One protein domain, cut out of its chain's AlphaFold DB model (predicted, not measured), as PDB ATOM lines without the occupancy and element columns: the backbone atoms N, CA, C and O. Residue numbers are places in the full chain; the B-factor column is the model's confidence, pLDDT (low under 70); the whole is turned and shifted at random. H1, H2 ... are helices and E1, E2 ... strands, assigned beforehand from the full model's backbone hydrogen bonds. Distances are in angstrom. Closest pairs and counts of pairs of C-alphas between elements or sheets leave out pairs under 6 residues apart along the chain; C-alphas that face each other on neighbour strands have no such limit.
ATOM      1  N   GLY A  30     105.188  88.482 122.692       97.00
ATOM      2  CA  GLY A  30     104.306  87.362 122.424       97.00
ATOM      3  C   GLY A  30     104.583  86.241 123.409       97.00
ATOM      4  O   GLY A  30     105.727  86.052 123.835       97.00
ATOM      5  N   ARG A  31     103.542  85.494 123.768       97.25
ATOM      6  CA  ARG A  31     103.642  84.292 124.592       97.25
ATOM      7  C   ARG A  31     103.082  83.110 123.836       97.25
ATOM      8  O   ARG A  31     102.051  83.226 123.180       97.25
ATOM      9  N   ALA A  32     103.751  81.975 123.968       97.56
ATOM     10  CA  ALA A  32     103.271  80.715 123.435       97.56
ATOM     11  C   ALA A  32     103.483  79.579 124.430       97.56
ATOM     12  O   ALA A  32     104.559  79.449 125.017       97.56
ATOM     13  N   CYS A  33     102.476  78.728 124.579       96.31
ATOM     14  CA  CYS A  33     102.599  77.423 125.211       96.31
ATOM     15  C   CYS A  33     102.115  76.364 124.224       96.31
ATOM     16  O   CYS A  33     101.084  76.546 123.580       96.31
ATOM     17  N   LEU A  34     102.866  75.274 124.106       95.62
ATOM     18  CA  LEU A  34     102.402  74.085 123.407       95.62
ATOM     19  C   LEU A  34     101.896  73.096 124.440       95.62
ATOM     20  O   LEU A  34     102.526  72.928 125.486       95.62
ATOM     21  N   ALA A  35     100.777  72.461 124.138       94.31
ATOM     22  CA  ALA A  35     100.095  71.582 125.063       94.31
ATOM     23  C   ALA A  35      99.574  70.329 124.362       94.31
ATOM     24  O   ALA A  35      99.289  70.334 123.161       94.31
ATOM     25  N   ILE A  36      99.512  69.245 125.126       93.06
ATOM     26  CA  ILE A  36      98.914  67.974 124.741       93.06
ATOM     27  C   ILE A  36      97.498  67.981 125.283       93.06
ATOM     28  O   ILE A  36      97.306  68.130 126.485       93.06
ATOM     29  N   VAL A  37      96.528  67.767 124.403       93.00
ATOM     30  CA  VAL A  37      95.125  67.618 124.775       93.00
ATOM     31  C   VAL A  37      94.711  66.173 124.557       93.00
ATOM     32  O   VAL A  37      94.824  65.643 123.446       93.00
ATOM     33  N   ASN A  38      94.180  65.548 125.603       92.25
ATOM     34  CA  ASN A  38      93.478  64.283 125.499       92.25
ATOM     35  C   ASN A  38      92.102  64.526 124.864       92.25
ATOM     36  O   ASN A  38      91.251  65.234 125.397       92.25
ATOM     37  N   ILE A  39      91.878  63.935 123.694       90.75
ATOM     38  CA  ILE A  39      90.673  64.148 122.888       90.75
ATOM     39  C   ILE A  39      89.422  63.587 123.585       90.75
ATOM     40  O   ILE A  39      88.326  64.092 123.351       90.75
ATOM     41  N   ALA A  40      89.563  62.560 124.427       89.56
ATOM     42  CA  ALA A  40      88.429  61.867 125.035       89.56
ATOM     43  C   ALA A  40      87.811  62.635 126.212       89.56
ATOM     44  O   ALA A  40      86.591  62.636 126.356       89.56
ATOM     45  N   ASN A  41      88.633  63.266 127.052       88.56
ATOM     46  CA  ASN A  41      88.173  63.952 128.265       88.56
ATOM     47  C   ASN A  41      88.479  65.459 128.286       88.56
ATOM     48  O   ASN A  41      87.943  66.165 129.133       88.56
ATOM     49  N   GLY A  42      89.273  65.962 127.335       88.50
ATOM     50  CA  GLY A  42      89.659  67.370 127.255       88.50
ATOM     51  C   GLY A  42      90.767  67.771 128.225       88.50
ATOM     52  O   GLY A  42      91.082  68.957 128.287       88.50
ATOM     53  N   ASP A  43      91.358  66.818 128.955       90.44
ATOM     54  CA  ASP A  43      92.480  67.096 129.846       90.44
ATOM     55  C   ASP A  43      93.665  67.619 129.044       90.44
ATOM     56  O   ASP A  43      93.967  67.131 127.949       90.44
ATOM     57  N   GLU A  44      94.348  68.598 129.620       92.94
ATOM     58  CA  GLU A  44      95.438  69.292 128.965       92.94
ATOM     59  C   GLU A  44      96.666  69.380 129.865       92.94
ATOM     60  O   GLU A  44      96.570  69.598 131.074       92.94
ATOM     61  N   GLU A  45      97.840  69.226 129.264       91.12
ATOM     62  CA  GLU A  45      99.116  69.440 129.932       91.12
ATOM     63  C   GLU A  45     100.127  70.102 128.999       91.12
ATOM     64  O   GLU A  45     100.078  69.952 127.779       91.12
ATOM     65  N   ALA A  46     101.095  70.820 129.570       90.94
ATOM     66  CA  ALA A  46     102.161  71.422 128.782       90.94
ATOM     67  C   ALA A  46     102.977  70.337 128.070       90.94
ATOM     68  O   ALA A  46     103.486  69.413 128.707       90.94
ATOM     69  N   LEU A  47     103.172  70.511 126.768       88.44
ATOM     70  CA  LEU A  47     104.022  69.659 125.956       88.44
ATOM     71  C   LEU A  47     105.488  69.868 126.377       88.44
ATOM     72  O   LEU A  47     106.003  70.991 126.379       88.44
ATOM     73  N   ARG A  48     106.169  68.783 126.755       85.56
ATOM     74  CA  ARG A  48     107.550  68.785 127.264       85.56
ATOM     75  C   ARG A  48     108.468  68.002 126.321       85.56
ATOM     76  O   ARG A  48     107.991  67.134 125.598       85.56
ATOM     77  N   PRO A  49     109.795  68.223 126.359       80.81
ATOM     78  CA  PRO A  49     110.729  67.467 125.520       80.81
ATOM     79  C   PRO A  49     110.655  65.940 125.687       80.81
ATOM     80  O   PRO A  49     110.935  65.228 124.730       80.81
ATOM     81  N   ALA A  50     110.283  65.459 126.880       80.00
ATOM     82  CA  ALA A  50     110.130  64.039 127.213       80.00
ATOM     83  C   ALA A  50     108.698  63.502 127.020       80.00
ATOM     84  O   ALA A  50     108.421  62.362 127.382       80.00
ATOM     85  N   SER A  51     107.772  64.325 126.521       83.56
ATOM     86  CA  SER A  51     106.423  63.867 126.199       83.56
ATOM     87  C   SER A  51     106.466  62.875 125.037       83.56
ATOM     88  O   SER A  51     107.247  63.047 124.103       83.56
ATOM     89  N   THR A  52     105.596  61.872 125.078       81.94
ATOM     90  CA  THR A  52     105.491  60.820 124.058       81.94
ATOM     91  C   THR A  52     104.136  60.881 123.374       81.94
ATOM     92  O   THR A  52     103.143  61.192 124.036       81.94
ATOM     93  N   ALA A  53     104.079  60.534 122.086       83.19
ATOM     94  CA  ALA A  53     102.807  60.398 121.392       83.19
ATOM     95  C   ALA A  53     101.928  59.317 122.039       83.19
ATOM     96  O   ALA A  53     102.414  58.310 122.562       83.19
ATOM     97  N   GLY A  54     100.613  59.509 121.964       77.62
ATOM     98  CA  GLY A  54      99.637  58.611 122.559       77.62
ATOM     99  C   GLY A  54      98.348  58.552 121.749       77.62
ATOM    100  O   GLY A  54      97.933  59.512 121.096       77.62
ATOM    101  N   GLY A  55      97.673  57.403 121.812       80.06
ATOM    102  CA  GLY A  55      96.343  57.258 121.230       80.06
ATOM    103  C   GLY A  55      95.388  58.316 121.792       80.06
ATOM    104  O   GLY A  55      95.350  58.542 122.997       80.06
ATOM    105  N   ASN A  56      94.604  58.954 120.918       87.19
ATOM    106  CA  ASN A  56      93.651  60.017 121.264       87.19
ATOM    107  C   ASN A  56      94.273  61.311 121.818       87.19
ATOM    108  O   ASN A  56      93.608  62.033 122.556       87.19
ATOM    109  N   GLN A  57      95.508  61.641 121.445       91.38
ATOM    110  CA  GLN A  57      96.109  62.932 121.774       91.38
ATOM    111  C   GLN A  57      96.188  63.853 120.555       91.38
ATOM    112  O   GLN A  57      96.341  63.416 119.409       91.38
ATOM    113  N   LYS A  58      96.110  65.158 120.806       93.69
ATOM    114  CA  LYS A  58      96.436  66.202 119.832       93.69
ATOM    115  C   LYS A  58      97.330  67.256 120.466       93.69
ATOM    116  O   LYS A  58      97.266  67.468 121.675       93.69
ATOM    117  N   ILE A  59      98.117  67.935 119.642       94.44
ATOM    118  CA  ILE A  59      98.888  69.102 120.063       94.44
ATOM    119  C   ILE A  59      98.123  70.371 119.731       94.44
ATOM    120  O   ILE A  59      97.565  70.513 118.639       94.44
ATOM    121  N   VAL A  60      98.142  71.309 120.667       96.69
ATOM    122  CA  VAL A  60      97.645  72.665 120.469       96.69
ATOM    123  C   VAL A  60      98.701  73.692 120.863       96.69
ATOM    124  O   VAL A  60      99.640  73.400 121.605       96.69
ATOM    125  N   ALA A  61      98.553  74.903 120.339       97.88
ATOM    126  CA  ALA A  61      99.326  76.068 120.730       97.88
ATOM    127  C   ALA A  61      98.392  77.132 121.300       97.88
ATOM    128  O   ALA A  61      97.527  77.639 120.580       97.88
ATOM    129  N   HIS A  62      98.602  77.491 122.562       98.00
ATOM    130  CA  HIS A  62      98.022  78.681 123.169       98.00
ATOM    131  C   HIS A  62      98.943  79.859 122.922       98.00
ATOM    132  O   HIS A  62     100.143  79.783 123.198       98.00
ATOM    133  N   LEU A  63      98.379  80.946 122.413       97.88
ATOM    134  CA  LEU A  63      99.118  82.137 122.032       97.88
ATOM    135  C   LEU A  63      98.417  83.374 122.566       97.88
ATOM    136  O   LEU A  63      97.199  83.483 122.466       97.88
ATOM    137  N   ASP A  64      99.177  84.346 123.047       97.75
ATOM    138  CA  ASP A  64      98.706  85.725 123.139       97.75
ATOM    139  C   ASP A  64      99.869  86.703 122.936       97.75
ATOM    140  O   ASP A  64     101.029  86.308 122.788       97.75
ATOM    141  N   ALA A  65      99.553  87.992 122.874       97.56
ATOM    142  CA  ALA A  65     100.551  89.042 122.762       97.56
ATOM    143  C   ALA A  65     100.095  90.312 123.481       97.56
ATOM    144  O   ALA A  65      98.901  90.575 123.616       97.56
ATOM    145  N   THR A  66     101.050  91.123 123.932       96.62
ATOM    146  CA  THR A  66     100.767  92.416 124.579       96.62
ATOM    147  C   THR A  66     100.377  93.512 123.589       96.62
ATOM    148  O   THR A  66      99.784  94.509 123.989       96.62
ATOM    149  N   ALA A  67     100.663  93.319 122.301       96.88
ATOM    150  CA  ALA A  67     100.288  94.207 121.207       96.88
ATOM    151  C   ALA A  67      99.712  93.398 120.038       96.88
ATOM    152  O   ALA A  67      99.897  92.184 119.974       96.88
ATOM    153  N   GLY A  68      99.027  94.078 119.115       97.44
ATOM    154  CA  GLY A  68      98.506  93.446 117.907       97.44
ATOM    155  C   GLY A  68      99.655  92.958 117.035       97.44
ATOM    156  O   GLY A  68     100.623  93.693 116.826       97.44
ATOM    157  N   CYS A  69      99.571  91.720 116.565       98.06
ATOM    158  CA  CYS A  69     100.623  91.084 115.781       98.06
ATOM    159  C   CYS A  69     100.067  89.970 114.900       98.06
ATOM    160  O   CYS A  69      98.918  89.556 115.045       98.06
ATOM    161  N   GLU A  70     100.905  89.484 113.999       98.31
ATOM    162  CA  GLU A  70     100.619  88.331 113.154       98.31
ATOM    163  C   GLU A  70     101.509  87.171 113.614       98.31
ATOM    164  O   GLU A  70     102.677  87.383 113.953       98.31
ATOM    165  N   VAL A  71     100.983  85.947 113.664       98.56
ATOM    166  CA  VAL A  71     101.706  84.798 114.223       98.56
ATOM    167  C   VAL A  71     101.664  83.596 113.299       98.56
ATOM    168  O   VAL A  71     100.593  83.112 112.941       98.56
ATOM    169  N   LEU A  72     102.848  83.074 112.983       98.62
ATOM    170  CA  LEU A  72     103.035  81.768 112.359       98.62
ATOM    171  C   LEU A  72     103.232  80.706 113.442       98.62
ATOM    172  O   LEU A  72     104.093  80.878 114.302       98.62
ATOM    173  N   VAL A  73     102.543  79.570 113.321       98.56
ATOM    174  CA  VAL A  73     102.913  78.319 113.998       98.56
ATOM    175  C   VAL A  73     103.124  77.221 112.968       98.56
ATOM    176  O   VAL A  73     102.214  76.890 112.208       98.56
ATOM    177  N   SER A  74     104.330  76.653 112.935       97.88
ATOM    178  CA  SER A  74     104.723  75.670 111.925       97.88
ATOM    179  C   SER A  74     105.452  74.471 112.539       97.88
ATOM    180  O   SER A  74     106.561  74.645 113.053       97.88
ATOM    181  N   PRO A  75     104.874  73.259 112.460       95.25
ATOM    182  CA  PRO A  75     105.500  72.032 112.944       95.25
ATOM    183  C   PRO A  75     106.351  71.358 111.859       95.25
ATOM    184  O   PRO A  75     105.840  70.940 110.820       95.25
ATOM    185  N   PHE A  76     107.646  71.203 112.113       95.19
ATOM    186  CA  PHE A  76     108.573  70.471 111.248       95.19
ATOM    187  C   PHE A  76     109.163  69.274 111.982       95.19
ATOM    188  O   PHE A  76     109.351  69.313 113.186       95.19
ATOM    189  N   LEU A  77     109.511  68.223 111.257       91.94
ATOM    190  CA  LEU A  77     110.459  67.215 111.715       91.94
ATOM    191  C   LEU A  77     111.869  67.819 111.728       91.94
ATOM    192  O   LEU A  77     112.160  68.734 110.952       91.94
ATOM    193  N   LYS A  78     112.789  67.271 112.532       87.06
ATOM    194  CA  LYS A  78     114.208  67.686 112.485       87.06
ATOM    195  C   LYS A  78     114.852  67.480 111.112       87.06
ATOM    196  O   LYS A  78     115.777  68.206 110.763       87.06
ATOM    197  N   SER A  79     114.328  66.554 110.302       87.06
ATOM    198  CA  SER A  79     114.720  66.388 108.894       87.06
ATOM    199  C   SER A  79     114.404  67.614 108.020       87.06
ATOM    200  O   SER A  79     114.895  67.712 106.898       87.06
ATOM    201  N   GLY A  80     113.593  68.555 108.516       88.25
ATOM    202  CA  GLY A  80     113.163  69.764 107.816       88.25
ATOM    203  C   GLY A  80     111.861  69.605 107.028       88.25
ATOM    204  O   GLY A  80     111.388  70.577 106.437       88.25
ATOM    205  N   GLU A  81     111.265  68.413 107.015       92.50
ATOM    206  CA  GLU A  81     109.951  68.160 106.414       92.50
ATOM    207  C   GLU A  81     108.825  68.563 107.373       92.50
ATOM    208  O   GLU A  81     109.018  68.573 108.583       92.50
ATOM    209  N   LEU A  82     107.636  68.906 106.866       93.38
ATOM    210  CA  LEU A  82     106.483  69.089 107.754       93.38
ATOM    211  C   LEU A  82     106.113  67.773 108.429       93.38
ATOM    212  O   LEU A  82     106.182  66.711 107.808       93.38
ATOM    213  N   VAL A  83     105.615  67.870 109.661       92.44
ATOM    214  CA  VAL A  83     104.954  66.734 110.304       92.44
ATOM    215  C   VAL A  83     103.757  66.309 109.429       92.44
ATOM    216  O   VAL A  83     102.940  67.162 109.059       92.44
ATOM    217  N   PRO A  84     103.636  65.023 109.045       89.38
ATOM    218  CA  PRO A  84     102.578  64.573 108.146       89.38
ATOM    219  C   PRO A  84     101.175  64.962 108.629       89.38
ATOM    220  O   PRO A  84     100.786  64.689 109.762       89.38
ATOM    221  N   GLY A  85     100.404  65.614 107.755       89.19
ATOM    222  CA  GLY A  85      99.042  66.078 108.052       89.19
ATOM    223  C   GLY A  85      98.958  67.351 108.903       89.19
ATOM    224  O   GLY A  85      97.873  67.912 109.035       89.19
ATOM    225  N   TRP A  86     100.073  67.853 109.438       93.94
ATOM    226  CA  TRP A  86     100.086  69.035 110.294       93.94
ATOM    227  C   TRP A  86     100.450  70.276 109.485       93.94
ATOM    228  O   TRP A  86     101.602  70.706 109.419       93.94
ATOM    229  N   LEU A  87      99.446  70.863 108.833       96.38
ATOM    230  CA  LEU A  87      99.663  72.086 108.071       96.38
ATOM    231  C   LEU A  87      99.947  73.281 109.005       96.38
ATOM    232  O   LEU A  87      99.271  73.413 110.032       96.38
ATOM    233  N   PRO A  88     100.884  74.178 108.642       97.75
ATOM    234  CA  PRO A  88     101.169  75.405 109.385       97.75
ATOM    235  C   PRO A  88      99.957  76.328 109.482       97.75
ATOM    236  O   PRO A  88      99.111  76.356 108.588       97.75
ATOM    237  N   GLN A  89      99.884  77.121 110.543       97.94
ATOM    238  CA  GLN A  89      98.806  78.076 110.785       97.94
ATOM    239  C   GLN A  89      99.369  79.491 110.855       97.94
ATOM    240  O   GLN A  89     100.445  79.702 111.411       97.94
ATOM    241  N   TYR A  90      98.633  80.448 110.300       98.12
ATOM    242  CA  TYR A  90      98.957  81.866 110.367       98.12
ATOM    243  C   TYR A  90      97.725  82.621 110.854       98.12
ATOM    244  O   TYR A  90      96.640  82.418 110.304       98.12
ATOM    245  N   VAL A  91      97.860  83.425 111.907       97.62
ATOM    246  CA  VAL A  91      96.729  84.130 112.523       97.62
ATOM    247  C   VAL A  91      97.099  85.525 112.994       97.62
ATOM    248  O   VAL A  91      98.203  85.750 113.481       97.62
ATOM    249  N   ASP A  92      96.124  86.422 112.947       97.88
ATOM    250  CA  ASP A  92      96.214  87.729 113.587       97.88
ATOM    251  C   ASP A  92      95.822  87.611 115.064       97.88
ATOM    252  O   ASP A  92      94.806  86.993 115.413       97.88
ATOM    253  N   LEU A  93      96.618  88.222 115.937       97.62
ATOM    254  CA  LEU A  93      96.344  88.333 117.363       97.62
ATOM    255  C   LEU A  93      95.949  89.761 117.719       97.62
ATOM    256  O   LEU A  93      96.638  90.729 117.398       97.62
ATOM    257  N   SER A  94      94.846  89.876 118.453       96.69
ATOM    258  CA  SER A  94      94.487  91.113 119.143       96.69
ATOM    259  C   SER A  94      95.210  91.191 120.496       96.69
ATOM    260  O   SER A  94      95.350  90.157 121.157       96.69
ATOM    261  N   PRO A  95      95.619  92.390 120.955       96.12
ATOM    262  CA  PRO A  95      96.288  92.555 122.245       96.12
ATOM    263  C   PRO A  95      95.518  91.897 123.398       96.12
ATOM    264  O   PRO A  95      94.318  92.119 123.569       96.12
ATOM    265  N   GLY A  96      96.213  91.086 124.194       92.06
ATOM    266  CA  GLY A  96      95.678  90.409 125.376       92.06
ATOM    267  C   GLY A  96      94.635  89.326 125.092       92.06
ATOM    268  O   GLY A  96      94.071  88.776 126.038       92.06
ATOM    269  N   LYS A  97      94.347  89.016 123.821       95.69
ATOM    270  CA  LYS A  97      93.422  87.947 123.443       95.69
ATOM    271  C   LYS A  97      94.183  86.673 123.138       95.69
ATOM    272  O   LYS A  97      95.175  86.673 122.417       95.69
ATOM    273  N   GLU A  98      93.666  85.592 123.695       95.50
ATOM    274  CA  GLU A  98      94.180  84.261 123.452       95.50
ATOM    275  C   GLU A  98      93.721  83.732 122.093       95.50
ATOM    276  O   GLU A  98      92.560  83.888 121.710       95.50
ATOM    277  N   ALA A  99      94.631  83.070 121.388       96.94
ATOM    278  CA  ALA A  99      94.319  82.221 120.258       96.94
ATOM    279  C   ALA A  99      94.770  80.790 120.548       96.94
ATOM    280  O   ALA A  99      95.887  80.563 121.008       96.94
ATOM    281  N   LEU A 100      93.900  79.843 120.206       97.06
ATOM    282  CA  LEU A 100      94.186  78.416 120.231       97.06
ATOM    283  C   LEU A 100      94.369  77.914 118.798       97.06
ATOM    284  O   LEU A 100      93.497  78.133 117.950       97.06
ATOM    285  N   LEU A 101      95.499  77.265 118.529       97.69
ATOM    286  CA  LEU A 101      95.826  76.643 117.244       97.69
ATOM    287  C   LEU A 101      96.051  75.133 117.417       97.69
ATOM    288  O   LEU A 101      96.460  74.722 118.496       97.69
ATOM    289  N   PRO A 102      95.845  74.308 116.377       97.31
ATOM    290  CA  PRO A 102      95.383  74.694 115.047       97.31
ATOM    291  C   PRO A 102      93.891  75.048 115.017       97.31
ATOM    292  O   PRO A 102      93.103  74.546 115.819       97.31
ATOM    293  N   ARG A 103      93.493  75.925 114.084       95.25
ATOM    294  CA  ARG A 103      92.076  76.205 113.811       95.25
ATOM    295  C   ARG A 103      91.543  75.210 112.785       95.25
ATOM    296  O   ARG A 103      92.262  74.776 111.883       95.25
ATOM    297  N   ALA A 104      90.254  74.892 112.897       90.25
ATOM    298  CA  ALA A 104      89.563  74.072 111.910       90.25
ATOM    299  C   ALA A 104      89.746  74.651 110.486       90.25
ATOM    300  O   ALA A 104      89.742  75.874 110.320       90.25
ATOM    301  N   PRO A 105      89.897  73.798 109.455       90.56
ATOM    302  CA  PRO A 105      89.750  72.339 109.489       90.56
ATOM    303  C   PRO A 105      91.031  71.569 109.863       90.56
ATOM    304  O   PRO A 105      91.041  70.343 109.781       90.56
ATOM    305  N   VAL A 106      92.122  72.247 110.240       93.31
ATOM    306  CA  VAL A 106      93.393  71.588 110.572       93.31
ATOM    307  C   VAL A 106      93.338  71.001 111.981       93.31
ATOM    308  O   VAL A 106      92.877  71.653 112.915       93.31
ATOM    309  N   SER A 107      93.850  69.779 112.137       93.69
ATOM    310  CA  SER A 107      94.095  69.155 113.440       93.69
ATOM    311  C   SER A 107      95.496  68.564 113.482       93.69
ATOM    312  O   SER A 107      95.950  67.952 112.514       93.69
ATOM    313  N   TRP A 108      96.169  68.720 114.616       94.56
ATOM    314  CA  TRP A 108      97.494  68.166 114.868       94.56
ATOM    315  C   TRP A 108      97.368  66.947 115.777       94.56
ATOM    316  O   TRP A 108      97.732  66.973 116.951       94.56
ATOM    317  N   ASN A 109      96.776  65.880 115.239       93.19
ATOM    318  CA  ASN A 109      96.616  64.623 115.967       93.19
ATOM    319  C   ASN A 109      97.989  63.976 116.161       93.19
ATOM    320  O   ASN A 109      98.702  63.730 115.184       93.19
ATOM    321  N   TRP A 110      98.345  63.683 117.409       90.00
ATOM    322  CA  TRP A 110      99.648  63.152 117.792       90.00
ATOM    323  C   TRP A 110      99.541  61.675 118.143       90.00
ATOM    324  O   TRP A 110      99.680  61.258 119.285       90.00
ATOM    325  N   VAL A 111      99.202  60.897 117.116       82.50
ATOM    326  CA  VAL A 111      98.840  59.480 117.258       82.50
ATOM    327  C   VAL A 111     100.074  58.590 117.395       82.50
ATOM    328  O   VAL A 111     100.033  57.610 118.127       82.50
ATOM    329  N   ASN A 112     101.156  58.934 116.694       77.06
ATOM    330  CA  ASN A 112     102.400  58.170 116.654       77.06
ATOM    331  C   ASN A 112     103.596  59.119 116.754       77.06
ATOM    332  O   ASN A 112     103.519  60.275 116.319       77.06
ATOM    333  N   ASP A 113     104.722  58.598 117.238       74.75
ATOM    334  CA  ASP A 113     105.995  59.305 117.172       74.75
ATOM    335  C   ASP A 113     106.460  59.370 115.712       74.75
ATOM    336  O   ASP A 113     106.926  58.392 115.130       74.75
ATOM    337  N   ASN A 114     106.346  60.553 115.108       71.88
ATOM    338  CA  ASN A 114     106.853  60.830 113.758       71.88
ATOM    339  C   ASN A 114     108.367  61.140 113.755       71.88
ATOM    340  O   ASN A 114     108.888  61.689 112.787       71.88
ATOM    341  N   GLY A 115     109.061  60.797 114.844       76.81
ATOM    342  CA  GLY A 115     110.434  61.196 115.137       76.81
ATOM    343  C   GLY A 115     110.544  62.588 115.780       76.81
ATOM    344  O   GLY A 115     109.529  63.237 116.050       76.81
ATOM    345  N   PRO A 116     111.785  63.049 116.022       83.50
ATOM    346  CA  PRO A 116     112.081  64.388 116.519       83.50
ATOM    347  C   PRO A 116     111.397  65.486 115.713       83.50
ATOM    348  O   PRO A 116     111.547  65.550 114.487       83.50
ATOM    349  N   LEU A 117     110.700  66.389 116.396       87.88
ATOM    350  CA  LEU A 117     110.001  67.499 115.761       87.88
ATOM    351  C   LEU A 117     110.319  68.826 116.449       87.88
ATOM    352  O   LEU A 117     110.675  68.894 117.617       87.88
ATOM    353  N   GLU A 118     110.205  69.907 115.700       91.88
ATOM    354  CA  GLU A 118     110.421  71.274 116.134       91.88
ATOM    355  C   GLU A 118     109.216  72.111 115.712       91.88
ATOM    356  O   GLU A 118     108.857  72.169 114.532       91.88
ATOM    357  N   ILE A 119     108.598  72.795 116.671       95.38
ATOM    358  CA  ILE A 119     107.495  73.712 116.391       95.38
ATOM    359  C   ILE A 119     108.017  75.141 116.478       95.38
ATOM    360  O   ILE A 119     108.517  75.587 117.512       95.38
ATOM    361  N   PHE A 120     107.895  75.853 115.363       97.50
ATOM    362  CA  PHE A 120     108.300  77.245 115.217       97.50
ATOM    363  C   PHE A 120     107.098  78.135 115.476       97.50
ATOM    364  O   PHE A 120     106.076  77.974 114.812       97.50
ATOM    365  N   VAL A 121     107.237  79.081 116.401       98.38
ATOM    366  CA  VAL A 121     106.257  80.138 116.651       98.38
ATOM    367  C   VAL A 121     106.932  81.481 116.405       98.38
ATOM    368  O   VAL A 121     107.869  81.834 117.119       98.38
ATOM    369  N   LEU A 122     106.498  82.214 115.380       98.50
ATOM    370  CA  LEU A 122     107.067  83.518 115.031       98.50
ATOM    371  C   LEU A 122     105.996  84.601 115.141       98.50
ATOM    372  O   LEU A 122     104.945  84.477 114.523       98.50
ATOM    373  N   PHE A 123     106.299  85.656 115.893       98.38
ATOM    374  CA  PHE A 123     105.487  86.853 116.079       98.38
ATOM    375  C   PHE A 123     106.041  87.983 115.212       98.38
ATOM    376  O   PHE A 123     107.197  88.388 115.364       98.38
ATOM    377  N   PHE A 124     105.203  88.512 114.334       98.06
ATOM    378  CA  PHE A 124     105.528  89.576 113.398       98.06
ATOM    379  C   PHE A 124     104.753  90.841 113.745       98.06
ATOM    380  O   PHE A 124     103.586  90.786 114.136       98.06
ATOM    381  N   ALA A 125     105.378  92.004 113.557       96.44
ATOM    382  CA  ALA A 125     104.614  93.242 113.535       96.44
ATOM    383  C   ALA A 125     103.595  93.209 112.374       96.44
ATOM    384  O   ALA A 125     103.942  92.705 111.299       96.44
ATOM    385  N   PRO A 126     102.381  93.765 112.560       95.81
ATOM    386  CA  PRO A 126     101.344  93.758 111.531       95.81
ATOM    387  C   PRO A 126     101.832  94.327 110.200       95.81
ATOM    388  O   PRO A 126     102.419  95.412 110.160       95.81
ATOM    389  N   GLY A 127     101.591  93.606 109.103       91.94
ATOM    390  CA  GLY A 127     101.970  94.054 107.766       91.94
ATOM    391  C   GLY A 127     103.481  94.112 107.517       91.94
ATOM    392  O   GLY A 127     103.914  94.778 106.568       91.94
ATOM    393  N   SER A 128     104.294  93.433 108.328       94.06
ATOM    394  CA  SER A 128     105.715  93.238 108.021       94.06
ATOM    395  C   SER A 128     105.889  92.533 106.668       94.06
ATOM    396  O   SER A 128     105.035  91.758 106.227       94.06
ATOM    397  N   LYS A 129     106.994  92.809 105.968       92.62
ATOM    398  CA  LYS A 129     107.249  92.208 104.652       92.62
ATOM    399  C   LYS A 129     107.368  90.686 104.765       92.62
ATOM    400  O   LYS A 129     106.751  89.967 103.986       92.62
ATOM    401  N   GLU A 130     108.131  90.229 105.750       93.19
ATOM    402  CA  GLU A 130     108.352  88.820 106.062       93.19
ATOM    403  C   GLU A 130     107.041  88.135 106.463       93.19
ATOM    404  O   GLU A 130     106.745  87.045 105.970       93.19
ATOM    405  N   GLY A 131     106.231  88.790 107.305       95.12
ATOM    406  CA  GLY A 131     104.919  88.296 107.718       95.12
ATOM    407  C   GLY A 131     103.988  88.071 106.528       95.12
ATOM    408  O   GLY A 131     103.433  86.982 106.399       95.12
ATOM    409  N   ARG A 132     103.902  89.035 105.599       96.00
ATOM    410  CA  ARG A 132     103.084  88.904 104.381       96.00
ATOM    411  C   ARG A 132     103.523  87.750 103.481       96.00
ATOM    412  O   ARG A 132     102.675  86.963 103.073       96.00
ATOM    413  N   GLU A 133     104.821  87.618 103.197       96.31
ATOM    414  CA  GLU A 133     105.325  86.533 102.334       96.31
ATOM    415  C   GLU A 133     105.022  85.153 102.944       96.31
ATOM    416  O   GLU A 133     104.571  84.233 102.257       96.31
ATOM    417  N   ILE A 134     105.211  85.016 104.259       97.69
ATOM    418  CA  ILE A 134     104.869  83.795 104.994       97.69
ATOM    419  C   ILE A 134     103.356  83.550 104.977       97.69
ATOM    420  O   ILE A 134     102.930  82.419 104.739       97.69
ATOM    421  N   HIS A 135     102.542  84.580 105.205       97.94
ATOM    422  CA  HIS A 135     101.087  84.465 105.219       97.94
ATOM    423  C   HIS A 135     100.539  83.995 103.866       97.94
ATOM    424  O   HIS A 135      99.701  83.089 103.818       97.94
ATOM    425  N   GLU A 136     101.035  84.555 102.762       97.88
ATOM    426  CA  GLU A 136     100.659  84.143 101.408       97.88
ATOM    427  C   GLU A 136     101.002  82.671 101.154       97.88
ATOM    428  O   GLU A 136     100.163  81.905 100.666       97.88
ATOM    429  N   LEU A 137     102.204  82.243 101.550       98.19
ATOM    430  CA  LEU A 137     102.643  80.861 101.391       98.19
ATOM    431  C   LEU A 137     101.808  79.887 102.232       98.19
ATOM    432  O   LEU A 137     101.337  78.878 101.707       98.19
ATOM    433  N   VAL A 138     101.572  80.194 103.510       97.75
ATOM    434  CA  VAL A 138     100.738  79.359 104.388       97.75
ATOM    435  C   VAL A 138      99.306  79.294 103.862       97.75
ATOM    436  O   VAL A 138      98.726  78.211 103.788       97.75
ATOM    437  N   SER A 139      98.750  80.414 103.400       96.94
ATOM    438  CA  SER A 139      97.428  80.453 102.765       96.94
ATOM    439  C   SER A 139      97.352  79.565 101.522       96.94
ATOM    440  O   SER A 139      96.342  78.890 101.300       96.94
ATOM    441  N   ALA A 140      98.414  79.531 100.714       96.81
ATOM    442  CA  ALA A 140      98.506  78.637  99.566       96.81
ATOM    443  C   ALA A 140      98.584  77.163  99.997       96.81
ATOM    444  O   ALA A 140      97.914  76.326  99.394       96.81
ATOM    445  N   MET A 141      99.320  76.845 101.067       96.50
ATOM    446  CA  MET A 141      99.418  75.487 101.622       96.50
ATOM    447  C   MET A 141      98.071  74.967 102.131       96.50
ATOM    448  O   MET A 141      97.725  73.818 101.872       96.50
ATOM    449  N   GLN A 142      97.273  75.817 102.784       94.56
ATOM    450  CA  GLN A 142      95.927  75.460 103.258       94.56
ATOM    451  C   GLN A 142      94.959  75.117 102.110       94.56
ATOM    452  O   GLN A 142      94.038  74.310 102.258       94.56
ATOM    453  N   LYS A 143      95.172  75.713 100.935       94.81
ATOM    454  CA  LYS A 143      94.355  75.489  99.731       94.81
ATOM    455  C   LYS A 143      94.930  74.407  98.815       94.81
ATOM    456  O   LYS A 143      94.212  73.912  97.946       94.81
ATOM    457  N   ALA A 144      96.194  74.034  98.999       93.56
ATOM    458  CA  ALA A 144      96.887  73.092  98.137       93.56
ATOM    459  C   ALA A 144      96.210  71.714  98.133       93.56
ATOM    460  O   ALA A 144      95.575  71.275  99.097       93.56
ATOM    461  N   ARG A 145      96.358  71.014  97.009       90.94
ATOM    462  CA  ARG A 145      95.937  69.624  96.838       90.94
ATOM    463  C   ARG A 145      97.125  68.841  96.303       90.94
ATOM    464  O   ARG A 145      97.750  69.250  95.332       90.94
ATOM    465  N   GLY A 146      97.435  67.722  96.946       91.44
ATOM    466  CA  GLY A 146      98.549  66.858  96.565       91.44
ATOM    467  C   GLY A 146      99.812  67.070  97.404       91.44
ATOM    468  O   GLY A 146     100.294  68.185  97.607       91.44
ATOM    469  N   ALA A 147     100.381  65.953  97.852       91.19
ATOM    470  CA  ALA A 147     101.511  65.924  98.778       91.19
ATOM    471  C   ALA A 147     102.782  66.588  98.219       91.19
ATOM    472  O   ALA A 147     103.525  67.221  98.964       91.19
ATOM    473  N   ARG A 148     103.029  66.494  96.904       93.94
ATOM    474  CA  ARG A 148     104.228  67.075  96.273       93.94
ATOM    475  C   ARG A 148     104.250  68.605  96.345       93.94
ATOM    476  O   ARG A 148     105.302  69.177  96.615       93.94
ATOM    477  N   ILE A 149     103.103  69.251  96.123       94.94
ATOM    478  CA  ILE A 149     102.976  70.715  96.195       94.94
ATOM    479  C   ILE A 149     103.193  71.174  97.637       94.94
ATOM    480  O   ILE A 149     104.006  72.063  97.877       94.94
ATOM    481  N   ILE A 150     102.538  70.504  98.590       94.75
ATOM    482  CA  ILE A 150     102.689  70.792 100.021       94.75
ATOM    483  C   ILE A 150     104.150  70.632 100.449       94.75
ATOM    484  O   ILE A 150     104.674  71.502 101.135       94.75
ATOM    485  N   LYS A 151     104.840  69.575  99.999       94.94
ATOM    486  CA  LYS A 151     106.263  69.361 100.295       94.94
ATOM    487  C   LYS A 151     107.142  70.499  99.770       94.94
ATOM    488  O   LYS A 151     107.985  70.999 100.503       94.94
ATOM    489  N   PHE A 152     106.932  70.941  98.529       95.88
ATOM    490  CA  PHE A 152     107.687  72.063  97.964       95.88
ATOM    491  C   PHE A 152     107.437  73.371  98.732       95.88
ATOM    492  O   PHE A 152     108.379  74.071  99.102       95.88
ATOM    493  N   GLN A 153     106.172  73.677  99.028       97.00
ATOM    494  CA  GLN A 153     105.798  74.865  99.798       97.00
ATOM    495  C   GLN A 153     106.333  74.813 101.234       97.00
ATOM    496  O   GLN A 153     106.801  75.825 101.746       97.00
ATOM    497  N   ALA A 154     106.345  73.635 101.860       96.44
ATOM    498  CA  ALA A 154     106.952  73.409 103.166       96.44
ATOM    499  C   ALA A 154     108.454  73.712 103.172       96.44
ATOM    500  O   ALA A 154     108.930  74.410 104.067       96.44
ATOM    501  N   SER A 155     109.197  73.240 102.167       97.00
ATOM    502  CA  SER A 155     110.623  73.555 102.030       97.00
ATOM    503  C   SER A 155     110.852  75.057 101.864       97.00
ATOM    504  O   SER A 155     111.738  75.617 102.509       97.00
ATOM    505  N   ARG A 156     110.016  75.736 101.066       97.44
ATOM    506  CA  ARG A 156     110.076  77.197 100.929       97.44
ATOM    507  C   ARG A 156     109.761  77.907 102.249       97.44
ATOM    508  O   ARG A 156     110.456  78.851 102.607       97.44
ATOM    509  N   LEU A 157     108.760  77.446 102.998       98.31
ATOM    510  CA  LEU A 157     108.415  78.017 104.300       98.31
ATOM    511  C   LEU A 157     109.574  77.858 105.288       98.31
ATOM    512  O   LEU A 157     109.928  78.808 105.982       98.31
ATOM    513  N   ARG A 158     110.207  76.682 105.312       96.75
ATOM    514  CA  ARG A 158     111.389  76.410 106.137       96.75
ATOM    515  C   ARG A 158     112.537  77.362 105.812       96.75
ATOM    516  O   ARG A 158     113.182  77.872 106.725       96.75
ATOM    517  N   GLU A 159     112.767  77.626 104.528       96.50
ATOM    518  CA  GLU A 159     113.768  78.587 104.061       96.50
ATOM    519  C   GLU A 159     113.456  80.015 104.536       96.50
ATOM    520  O   GLU A 159     114.346  80.693 105.051       96.50
ATOM    521  N   LEU A 160     112.199  80.458 104.413       97.06
ATOM    522  CA  LEU A 160     111.763  81.781 104.875       97.06
ATOM    523  C   LEU A 160     111.940  81.949 106.382       97.06
ATOM    524  O   LEU A 160     112.494  82.953 106.821       97.06
ATOM    525  N   ILE A 161     111.555  80.940 107.168       96.38
ATOM    526  CA  ILE A 161     111.812  80.922 108.612       96.38
ATOM    527  C   ILE A 161     113.320  81.003 108.872       96.38
ATOM    528  O   ILE A 161     113.763  81.834 109.653       96.38
ATOM    529  N   GLY A 162     114.137  80.198 108.188       93.62
ATOM    530  CA  GLY A 162     115.590  80.177 108.391       93.62
ATOM    531  C   GLY A 162     116.306  81.495 108.063       93.62
ATOM    532  O   GLY A 162     117.374  81.755 108.635       93.62
ATOM    533  N   LYS A 163     115.718  82.301 107.168       94.38
ATOM    534  CA  LYS A 163     116.176  83.636 106.749       94.38
ATOM    535  C   LYS A 163     115.585  84.780 107.576       94.38
ATOM    536  O   LYS A 163     116.109  85.888 107.498       94.38
ATOM    537  N   ALA A 164     114.515  84.541 108.334       92.31
ATOM    538  CA  ALA A 164     113.898  85.570 109.155       92.31
ATOM    539  C   ALA A 164     114.905  86.107 110.183       92.31
ATOM    540  O   ALA A 164     115.650  85.355 110.815       92.31
ATOM    541  N   ASN A 165     114.923  87.429 110.347       90.88
ATOM    542  CA  ASN A 165     115.892  88.129 111.182       90.88
ATOM    543  C   ASN A 165     115.535  88.029 112.676       90.88
ATOM    544  O   ASN A 165     115.239  89.033 113.305       90.88
ATOM    545  N   TYR A 166     115.517  86.834 113.264       90.44
ATOM    546  CA  TYR A 166     115.347  86.648 114.710       90.44
ATOM    547  C   TYR A 166     116.628  86.108 115.359       90.44
ATOM    548  O   TYR A 166     117.519  85.582 114.694       90.44
ATOM    549  N   ASP A 167     116.736  86.243 116.681       88.88
ATOM    550  CA  ASP A 167     117.838  85.636 117.437       88.88
ATOM    551  C   ASP A 167     117.551  84.142 117.660       88.88
ATOM    552  O   ASP A 167     116.631  83.779 118.393       88.88
ATOM    553  N   LYS A 168     118.318  83.276 116.987       88.00
ATOM    554  CA  LYS A 168     118.114  81.817 116.997       88.00
ATOM    555  C   LYS A 168     118.401  81.189 118.361       88.00
ATOM    556  O   LYS A 168     117.652  80.312 118.787       88.00
ATOM    557  N   GLU A 169     119.430  81.663 119.060       86.25
ATOM    558  CA  GLU A 169     119.772  81.163 120.395       86.25
ATOM    559  C   GLU A 169     118.728  81.613 121.420       86.25
ATOM    560  O   GLU A 169     118.258  80.805 122.226       86.25
ATOM    561  N   ALA A 170     118.291  82.875 121.339       86.12
ATOM    562  CA  ALA A 170     117.187  83.372 122.157       86.12
ATOM    563  C   ALA A 170     115.902  82.576 121.910       86.12
ATOM    564  O   ALA A 170     115.209  82.211 122.857       86.12
ATOM    565  N   ALA A 171     115.602  82.242 120.653       88.62
ATOM    566  CA  ALA A 171     114.398  81.499 120.301       88.62
ATOM    567  C   ALA A 171     114.364  80.084 120.903       88.62
ATOM    568  O   ALA A 171     113.291  79.590 121.255       88.62
ATOM    569  N   LEU A 172     115.522  79.442 121.090       87.38
ATOM    570  CA  LEU A 172     115.643  78.138 121.755       87.38
ATOM    571  C   LEU A 172     115.632  78.239 123.286       87.38
ATOM    572  O   LEU A 172     115.142  77.329 123.950       87.38
ATOM    573  N   ARG A 173     116.121  79.350 123.855       84.12
ATOM    574  CA  ARG A 173     116.285  79.531 125.314       84.12
ATOM    575  C   ARG A 173     115.326  80.533 125.954       84.12
ATOM    576  O   ARG A 173     115.491  80.876 127.119       84.12
ATOM    577  N   ALA A 174     114.332  81.004 125.201       80.19
ATOM    578  CA  ALA A 174     113.353  81.975 125.670       80.19
ATOM    579  C   ALA A 174     112.739  81.581 127.030       80.19
ATOM    580  O   ALA A 174     112.337  80.416 127.190       80.19
ATOM    581  N   PRO A 175     112.660  82.525 127.984       79.62
ATOM    582  CA  PRO A 175     112.279  82.249 129.364       79.62
ATOM    583  C   PRO A 175     110.804  81.876 129.503       79.62
ATOM    584  O   PRO A 175     109.984  82.171 128.630       79.62
ATOM    585  N   LYS A 176     110.455  81.271 130.646       80.62
ATOM    586  CA  LYS A 176     109.055  81.091 131.046       80.62
ATOM    587  C   LYS A 176     108.442  82.433 131.447       80.62
ATOM    588  O   LYS A 176     109.082  83.212 132.147       80.62
ATOM    589  N   ALA A 177     107.191  82.671 131.060       62.88
ATOM    590  CA  ALA A 177     106.497  83.938 131.283       62.88
ATOM    591  C   ALA A 177     106.352  84.311 132.774       62.88
ATOM    592  O   ALA A 177     106.434  85.490 133.104       62.88
ATOM    593  N   ASN A 178     106.201  83.322 133.666       61.72
ATOM    594  CA  ASN A 178     105.928  83.528 135.098       61.72
ATOM    595  C   ASN A 178     107.051  83.032 136.033       61.72
ATOM    596  O   ASN A 178     106.798  82.733 137.198       61.72
ATOM    597  N   ALA A 179     108.301  82.964 135.561       50.59
ATOM    598  CA  ALA A 179     109.431  82.469 136.362       50.59
ATOM    599  C   ALA A 179     109.692  83.260 137.672       50.59
ATOM    600  O   ALA A 179     110.354  82.740 138.564       50.59
ATOM    601  N   GLU A 180     109.160  84.483 137.810       41.16
ATOM    602  CA  GLU A 180     109.356  85.356 138.982       41.16
ATOM    603  C   GLU A 180     108.327  85.155 140.119       41.16
ATOM    604  O   GLU A 180     108.546  85.658 141.218       41.16
ATOM    605  N   VAL A 181     107.225  84.413 139.924       44.06
ATOM    606  CA  VAL A 181     106.169  84.247 140.956       44.06
ATOM    607  C   VAL A 181     106.326  82.918 141.709       44.06
ATOM    608  O   VAL A 181     105.390  82.139 141.870       44.06
ATOM    609  N   ALA A 182     107.534  82.638 142.194       38.72
ATOM    610  CA  ALA A 182     107.787  81.541 143.126       38.72
ATOM    611  C   ALA A 182     107.391  81.976 144.552       38.72
ATOM    612  O   ALA A 182     108.244  82.330 145.359       38.72
ATOM    613  N   GLY A 183     106.091  82.022 144.865       40.31
ATOM    614  CA  GLY A 183     105.669  82.361 146.234       40.31
ATOM    615  C   GLY A 183     104.174  82.485 146.512       40.31
ATOM    616  O   GLY A 183     103.790  82.509 147.677       40.31
ATOM    617  N   VAL A 184     103.310  82.531 145.492       44.97
ATOM    618  CA  VAL A 184     101.855  82.594 145.706       44.97
ATOM    619  C   VAL A 184     101.224  81.300 145.215       44.97
ATOM    620  O   VAL A 184     101.044  81.090 144.020       44.97
ATOM    621  N   MET A 185     100.900  80.427 146.163       39.16
ATOM    622  CA  MET A 185     100.186  79.181 145.921       39.16
ATOM    623  C   MET A 185      98.748  79.524 145.501       39.16
ATOM    624  O   MET A 185      97.887  79.792 146.339       39.16
ATOM    625  N   ARG A 186      98.488  79.595 144.193       51.16
ATOM    626  CA  ARG A 186      97.125  79.696 143.659       51.16
ATOM    627  C   ARG A 186      96.554  78.286 143.550       51.16
ATOM    628  O   ARG A 186      97.117  77.451 142.850       51.16
ATOM    629  N   MET A 187      95.445  78.015 144.239       40.53
ATOM    630  CA  MET A 187      94.631  76.833 143.953       40.53
ATOM    631  C   MET A 187      93.941  77.064 142.611       40.53
ATOM    632  O   MET A 187      92.926  77.756 142.555       40.53
ATOM    633  N   VAL A 188      94.521  76.540 141.535       50.28
ATOM    634  CA  VAL A 188      93.888  76.554 140.217       50.28
ATOM    635  C   VAL A 188      93.399  75.152 139.881       50.28
ATOM    636  O   VAL A 188      94.140  74.180 140.003       50.28
ATOM    637  N   VAL A 189      92.126  75.058 139.500       54.91
ATOM    638  CA  VAL A 189      91.508  73.835 138.986       54.91
ATOM    639  C   VAL A 189      91.642  73.873 137.465       54.91
ATOM    640  O   VAL A 189      90.925  74.626 136.814       54.91
ATOM    641  N   GLY A 190      92.569  73.091 136.910       64.62
ATOM    642  CA  GLY A 190      92.801  72.991 135.463       64.62
ATOM    643  C   GLY A 190      94.194  73.446 135.017       64.62
ATOM    644  O   GLY A 190      95.023  73.867 135.824       64.62
ATOM    645  N   PHE A 191      94.467  73.309 133.718       81.50
ATOM    646  CA  PHE A 191      95.751  73.655 133.109       81.50
ATOM    647  C   PHE A 191      95.863  75.159 132.813       81.50
ATOM    648  O   PHE A 191      95.214  75.685 131.913       81.50
ATOM    649  N   GLU A 192      96.744  75.851 133.541       89.19
ATOM    650  CA  GLU A 192      97.080  77.261 133.304       89.19
ATOM    651  C   GLU A 192      98.251  77.386 132.326       89.19
ATOM    652  O   GLU A 192      99.425  77.472 132.705       89.19
ATOM    653  N   TRP A 193      97.941  77.417 131.032       91.31
ATOM    654  CA  TRP A 193      98.963  77.437 129.981       91.31
ATOM    655  C   TRP A 193      99.946  78.614 130.106       91.31
ATOM    656  O   TRP A 193     101.116  78.481 129.741       91.31
ATOM    657  N   ARG A 194      99.516  79.762 130.656       91.50
ATOM    658  CA  ARG A 194     100.359  80.963 130.822       91.50
ATOM    659  C   ARG A 194     101.521  80.742 131.790       91.50
ATOM    660  O   ARG A 194     102.584  81.321 131.576       91.50
ATOM    661  N   ASP A 195     101.363  79.865 132.779       88.19
ATOM    662  CA  ASP A 195     102.441  79.486 133.703       88.19
ATOM    663  C   ASP A 195     103.508  78.620 133.019       88.19
ATOM    664  O   ASP A 195     104.679  78.607 133.407       88.19
ATOM    665  N   SER A 196     103.112  77.928 131.950       89.25
ATOM    666  CA  SER A 196     103.982  77.087 131.126       89.25
ATOM    667  C   SER A 196     104.443  77.770 129.835       89.25
ATOM    668  O   SER A 196     105.226  77.191 129.081       89.25
ATOM    669  N   ALA A 197     103.985  78.995 129.566       93.12
ATOM    670  CA  ALA A 197     104.287  79.710 128.338       93.12
ATOM    671  C   ALA A 197     105.730  80.213 128.305       93.12
ATOM    672  O   ALA A 197     106.290  80.634 129.320       93.12
ATOM    673  N   ARG A 198     106.306  80.238 127.105       94.31
ATOM    674  CA  ARG A 198     107.543  80.956 126.800       94.31
ATOM    675  C   ARG A 198     107.208  82.301 126.181       94.31
ATOM    676  O   ARG A 198     106.174  82.441 125.531       94.31
ATOM    677  N   VAL A 199     108.068  83.282 126.401       94.69
ATOM    678  CA  VAL A 199     107.821  84.678 126.023       94.69
ATOM    679  C   VAL A 199     108.968  85.219 125.178       94.69
ATOM    680  O   VAL A 199     110.122  84.859 125.393       94.69
ATOM    681  N   VAL A 200     108.654  86.071 124.202       95.88
ATOM    682  CA  VAL A 200     109.645  86.704 123.325       95.88
ATOM    683  C   VAL A 200     109.224  88.123 122.962       95.88
ATOM    684  O   VAL A 200     108.047  88.378 122.711       95.88
ATOM    685  N   ASN A 201     110.175  89.055 122.916       95.56
ATOM    686  CA  ASN A 201     109.931  90.390 122.374       95.56
ATOM    687  C   ASN A 201     109.912  90.372 120.838       95.56
ATOM    688  O   ASN A 201     110.670  89.632 120.214       95.56
ATOM    689  N   PHE A 202     109.094  91.227 120.229       95.31
ATOM    690  CA  PHE A 202     109.072  91.443 118.779       95.31
ATOM    691  C   PHE A 202     108.965  92.938 118.455       95.31
ATOM    692  O   PHE A 202     108.572  93.745 119.299       95.31
ATOM    693  N   SER A 203     109.337  93.319 117.235       94.31
ATOM    694  CA  SER A 203     109.252  94.695 116.741       94.31
ATOM    695  C   SER A 203     108.964  94.732 115.238       94.31
ATOM    696  O   SER A 203     108.856  93.699 114.578       94.31
ATOM    697  N   THR A 204     108.849  95.939 114.685       90.56
ATOM    698  CA  THR A 204     108.712  96.178 113.239       90.56
ATOM    699  C   THR A 204     109.943  95.769 112.435       90.56
ATOM    700  O   THR A 204     109.820  95.466 111.255       90.56
ATOM    701  N   GLU A 205     111.120  95.760 113.060       89.44
ATOM    702  CA  GLU A 205     112.396  95.423 112.414       89.44
ATOM    703  C   GLU A 205     112.797  93.962 112.635       89.44
ATOM    704  O   GLU A 205     113.593  93.404 111.876       89.44
ATOM    705  N   LYS A 206     112.286  93.351 113.711       92.19
ATOM    706  CA  LYS A 206     112.735  92.048 114.184       92.19
ATOM    707  C   LYS A 206     111.553  91.188 114.643       92.19
ATOM    708  O   LYS A 206     110.940  91.519 115.664       92.19
ATOM    709  N   PRO A 207     111.243  90.069 113.962       96.31
ATOM    710  CA  PRO A 207     110.260  89.131 114.478       96.31
ATOM    711  C   PRO A 207     110.742  88.512 115.794       96.31
ATOM    712  O   PRO A 207     111.930  88.234 115.982       96.31
ATOM    713  N   GLY A 208     109.799  88.272 116.701       96.62
ATOM    714  CA  GLY A 208     110.032  87.449 117.881       96.62
ATOM    715  C   GLY A 208     109.866  85.986 117.503       96.62
ATOM    716  O   GLY A 208     108.915  85.643 116.810       96.62
ATOM    717  N   ALA A 209     110.765  85.111 117.942       97.25
ATOM    718  CA  ALA A 209     110.685  83.689 117.629       97.25
ATOM    719  C   ALA A 209     110.802  82.838 118.889       97.25
ATOM    720  O   ALA A 209     111.613  83.113 119.769       97.25
ATOM    721  N   LEU A 210     110.012  81.773 118.936       96.50
ATOM    722  CA  LEU A 210     110.102  80.691 119.902       96.50
ATOM    723  C   LEU A 210     110.225  79.389 119.117       96.50
ATOM    724  O   LEU A 210     109.425  79.114 118.223       96.50
ATOM    725  N   ILE A 211     111.229  78.588 119.450       94.44
ATOM    726  CA  ILE A 211     111.423  77.262 118.867       94.44
ATOM    727  C   ILE A 211     111.235  76.258 119.984       94.44
ATOM    728  O   ILE A 211     111.951  76.302 120.986       94.44
ATOM    729  N   PHE A 212     110.262  75.374 119.819       91.81
ATOM    730  CA  PHE A 212     109.972  74.302 120.753       91.81
ATOM    731  C   PHE A 212     110.481  72.984 120.162       91.81
ATOM    732  O   PHE A 212     109.801  72.403 119.315       91.81
ATOM    733  N   PRO A 213     111.692  72.545 120.537       85.44
ATOM    734  CA  PRO A 213     112.190  71.238 120.147       85.44
ATOM    735  C   PRO A 213     111.509  70.143 120.977       85.44
ATOM    736  O   PRO A 213     111.341  70.273 122.191       85.44
ATOM    737  N   PHE A 214     111.171  69.044 120.316       78.75
ATOM    738  CA  PHE A 214     110.571  67.848 120.892       78.75
ATOM    739  C   PHE A 214     111.356  66.632 120.424       78.75
ATOM    740  O   PHE A 214     111.563  66.449 119.225       78.75
ATOM    741  N   ALA A 215     111.798  65.840 121.401       62.72
ATOM    742  CA  ALA A 215     112.737  64.733 121.265       62.72
ATOM    743  C   ALA A 215     114.078  65.109 120.585       62.72
ATOM    744  O   ALA A 215     114.175  65.355 119.394       62.72
TER     745      ALA A 215
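This is residues 30 to 215 of the 218 residues of an uncharacterized protein of Verrucomicrobia bacterium (UniProt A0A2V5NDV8). The core is a sandwich of two strongly twisted sheets face to face, the branched sheet E1 E2 E3 E6 E8 and the sheet E5 E4 E7 E9, with the helical hairpin H1 and H2 covering the second sheet. H3 sits beside that sheet's edge strand E9, tiny H4 packs on the first sheet on the side away from the second, and residues 182 to 189 stick out as a loop. The printed part has 186 residues, with nine named strands and four named helices in the order E1 E2 E3 E4 E5 E6 E7 H1 H2 H3 H4 E8 E9; the class is mixed, helices and strands. Neighbour strands are antiparallel in both sheets, and the second runs E5 E4 E7 E9. The whole is compact, with a radius of gyration of the C-alphas of 16.0 A and spans of 50 by 41 by 28 A.

Start at E1, residues 30 to 38, which has three neighbours. On one side of it find E2, residues 44 to 46, beside residues 35 to 37, and E8, residues 198 to 201, beside residues 30 to 32; on the other side is E3, residues 57 to 65. Look for N 33 and O 62 of E1 and E3 at 2.9 A, N 36 and O 45 of the hairpin E1 and E2 at 2.8 A, and N 32 and O 198 of E1 and E8 at 2.9 A. E6, residues 99 to 101, is an edge strand beside E3, with N 61 and O 101 at 2.8 A. Facing this sheet, with the facing parts 8.3 A centre to centre and the best planes 15 degrees apart, is the sheet of E5, residues 89 to 93, E4, residues 69 to 77, E7, residues 117 to 124, and E9, residues 208 to 214. Here look for N 71 and O 91 of the hairpin E4 and E5 at 2.8 A, N 74 and O 120 of E4 and E7 at 2.9 A, and N 121 and O 210 of E7 and E9 at 2.8 A. H1, residues 129 to 143, and H2, residues 147 to 163, lie on the same face of this sheet, making two layers, helices on one face of a sheet. H1 has a height over the sheet of 9.0 A and runs slantwise to the strands, at 57 degrees to E4 on the local plane; H2, at 10.0 A, only just runs across them, at 62 degrees to E4 on the local plane. The two helices touch, closest at the C-alphas of Met 141 and Ile 150, 5.9 A, with a shallow tilt of 15 degrees, opposite ways. H3, residues 168 to 173, stands at this sheet's level; its closest C-alphas to E9 are Ala 171 and Leu 210, 4.4 A. H4, residues 193 to 196, is on the branched sheet at a height of 6.3 A, over E1 only just, with 3 of its C-alphas falling there. Every O i to N i+4 pair is within hydrogen-bond range in H1, H2 and H3; H4 is too short for such a pair.

Find C-alpha 30 at (104.306, 87.362, 122.424); from there E1 runs 25.7 A. E3 is 26.5 A long, E4 26.1 A and E7 22.6 A. H1 measures 21.7 A, and H2 runs 24.3 A from C-alpha 147 at (101.511, 65.924, 98.778). E9 runs 19.8 A to C-alpha 214 at (110.571, 67.848, 120.892).

The two C-alphas farthest apart, Gly 146 and Gly 183, are 52.5 A from each other. The printed part has no cut. The long links are E4 to E5, E6 to E7 and H3 to H4. Look for pLDDT under 70 at residues 177 to 190 and residue 215; the mean of the printed part of this model is 89.1.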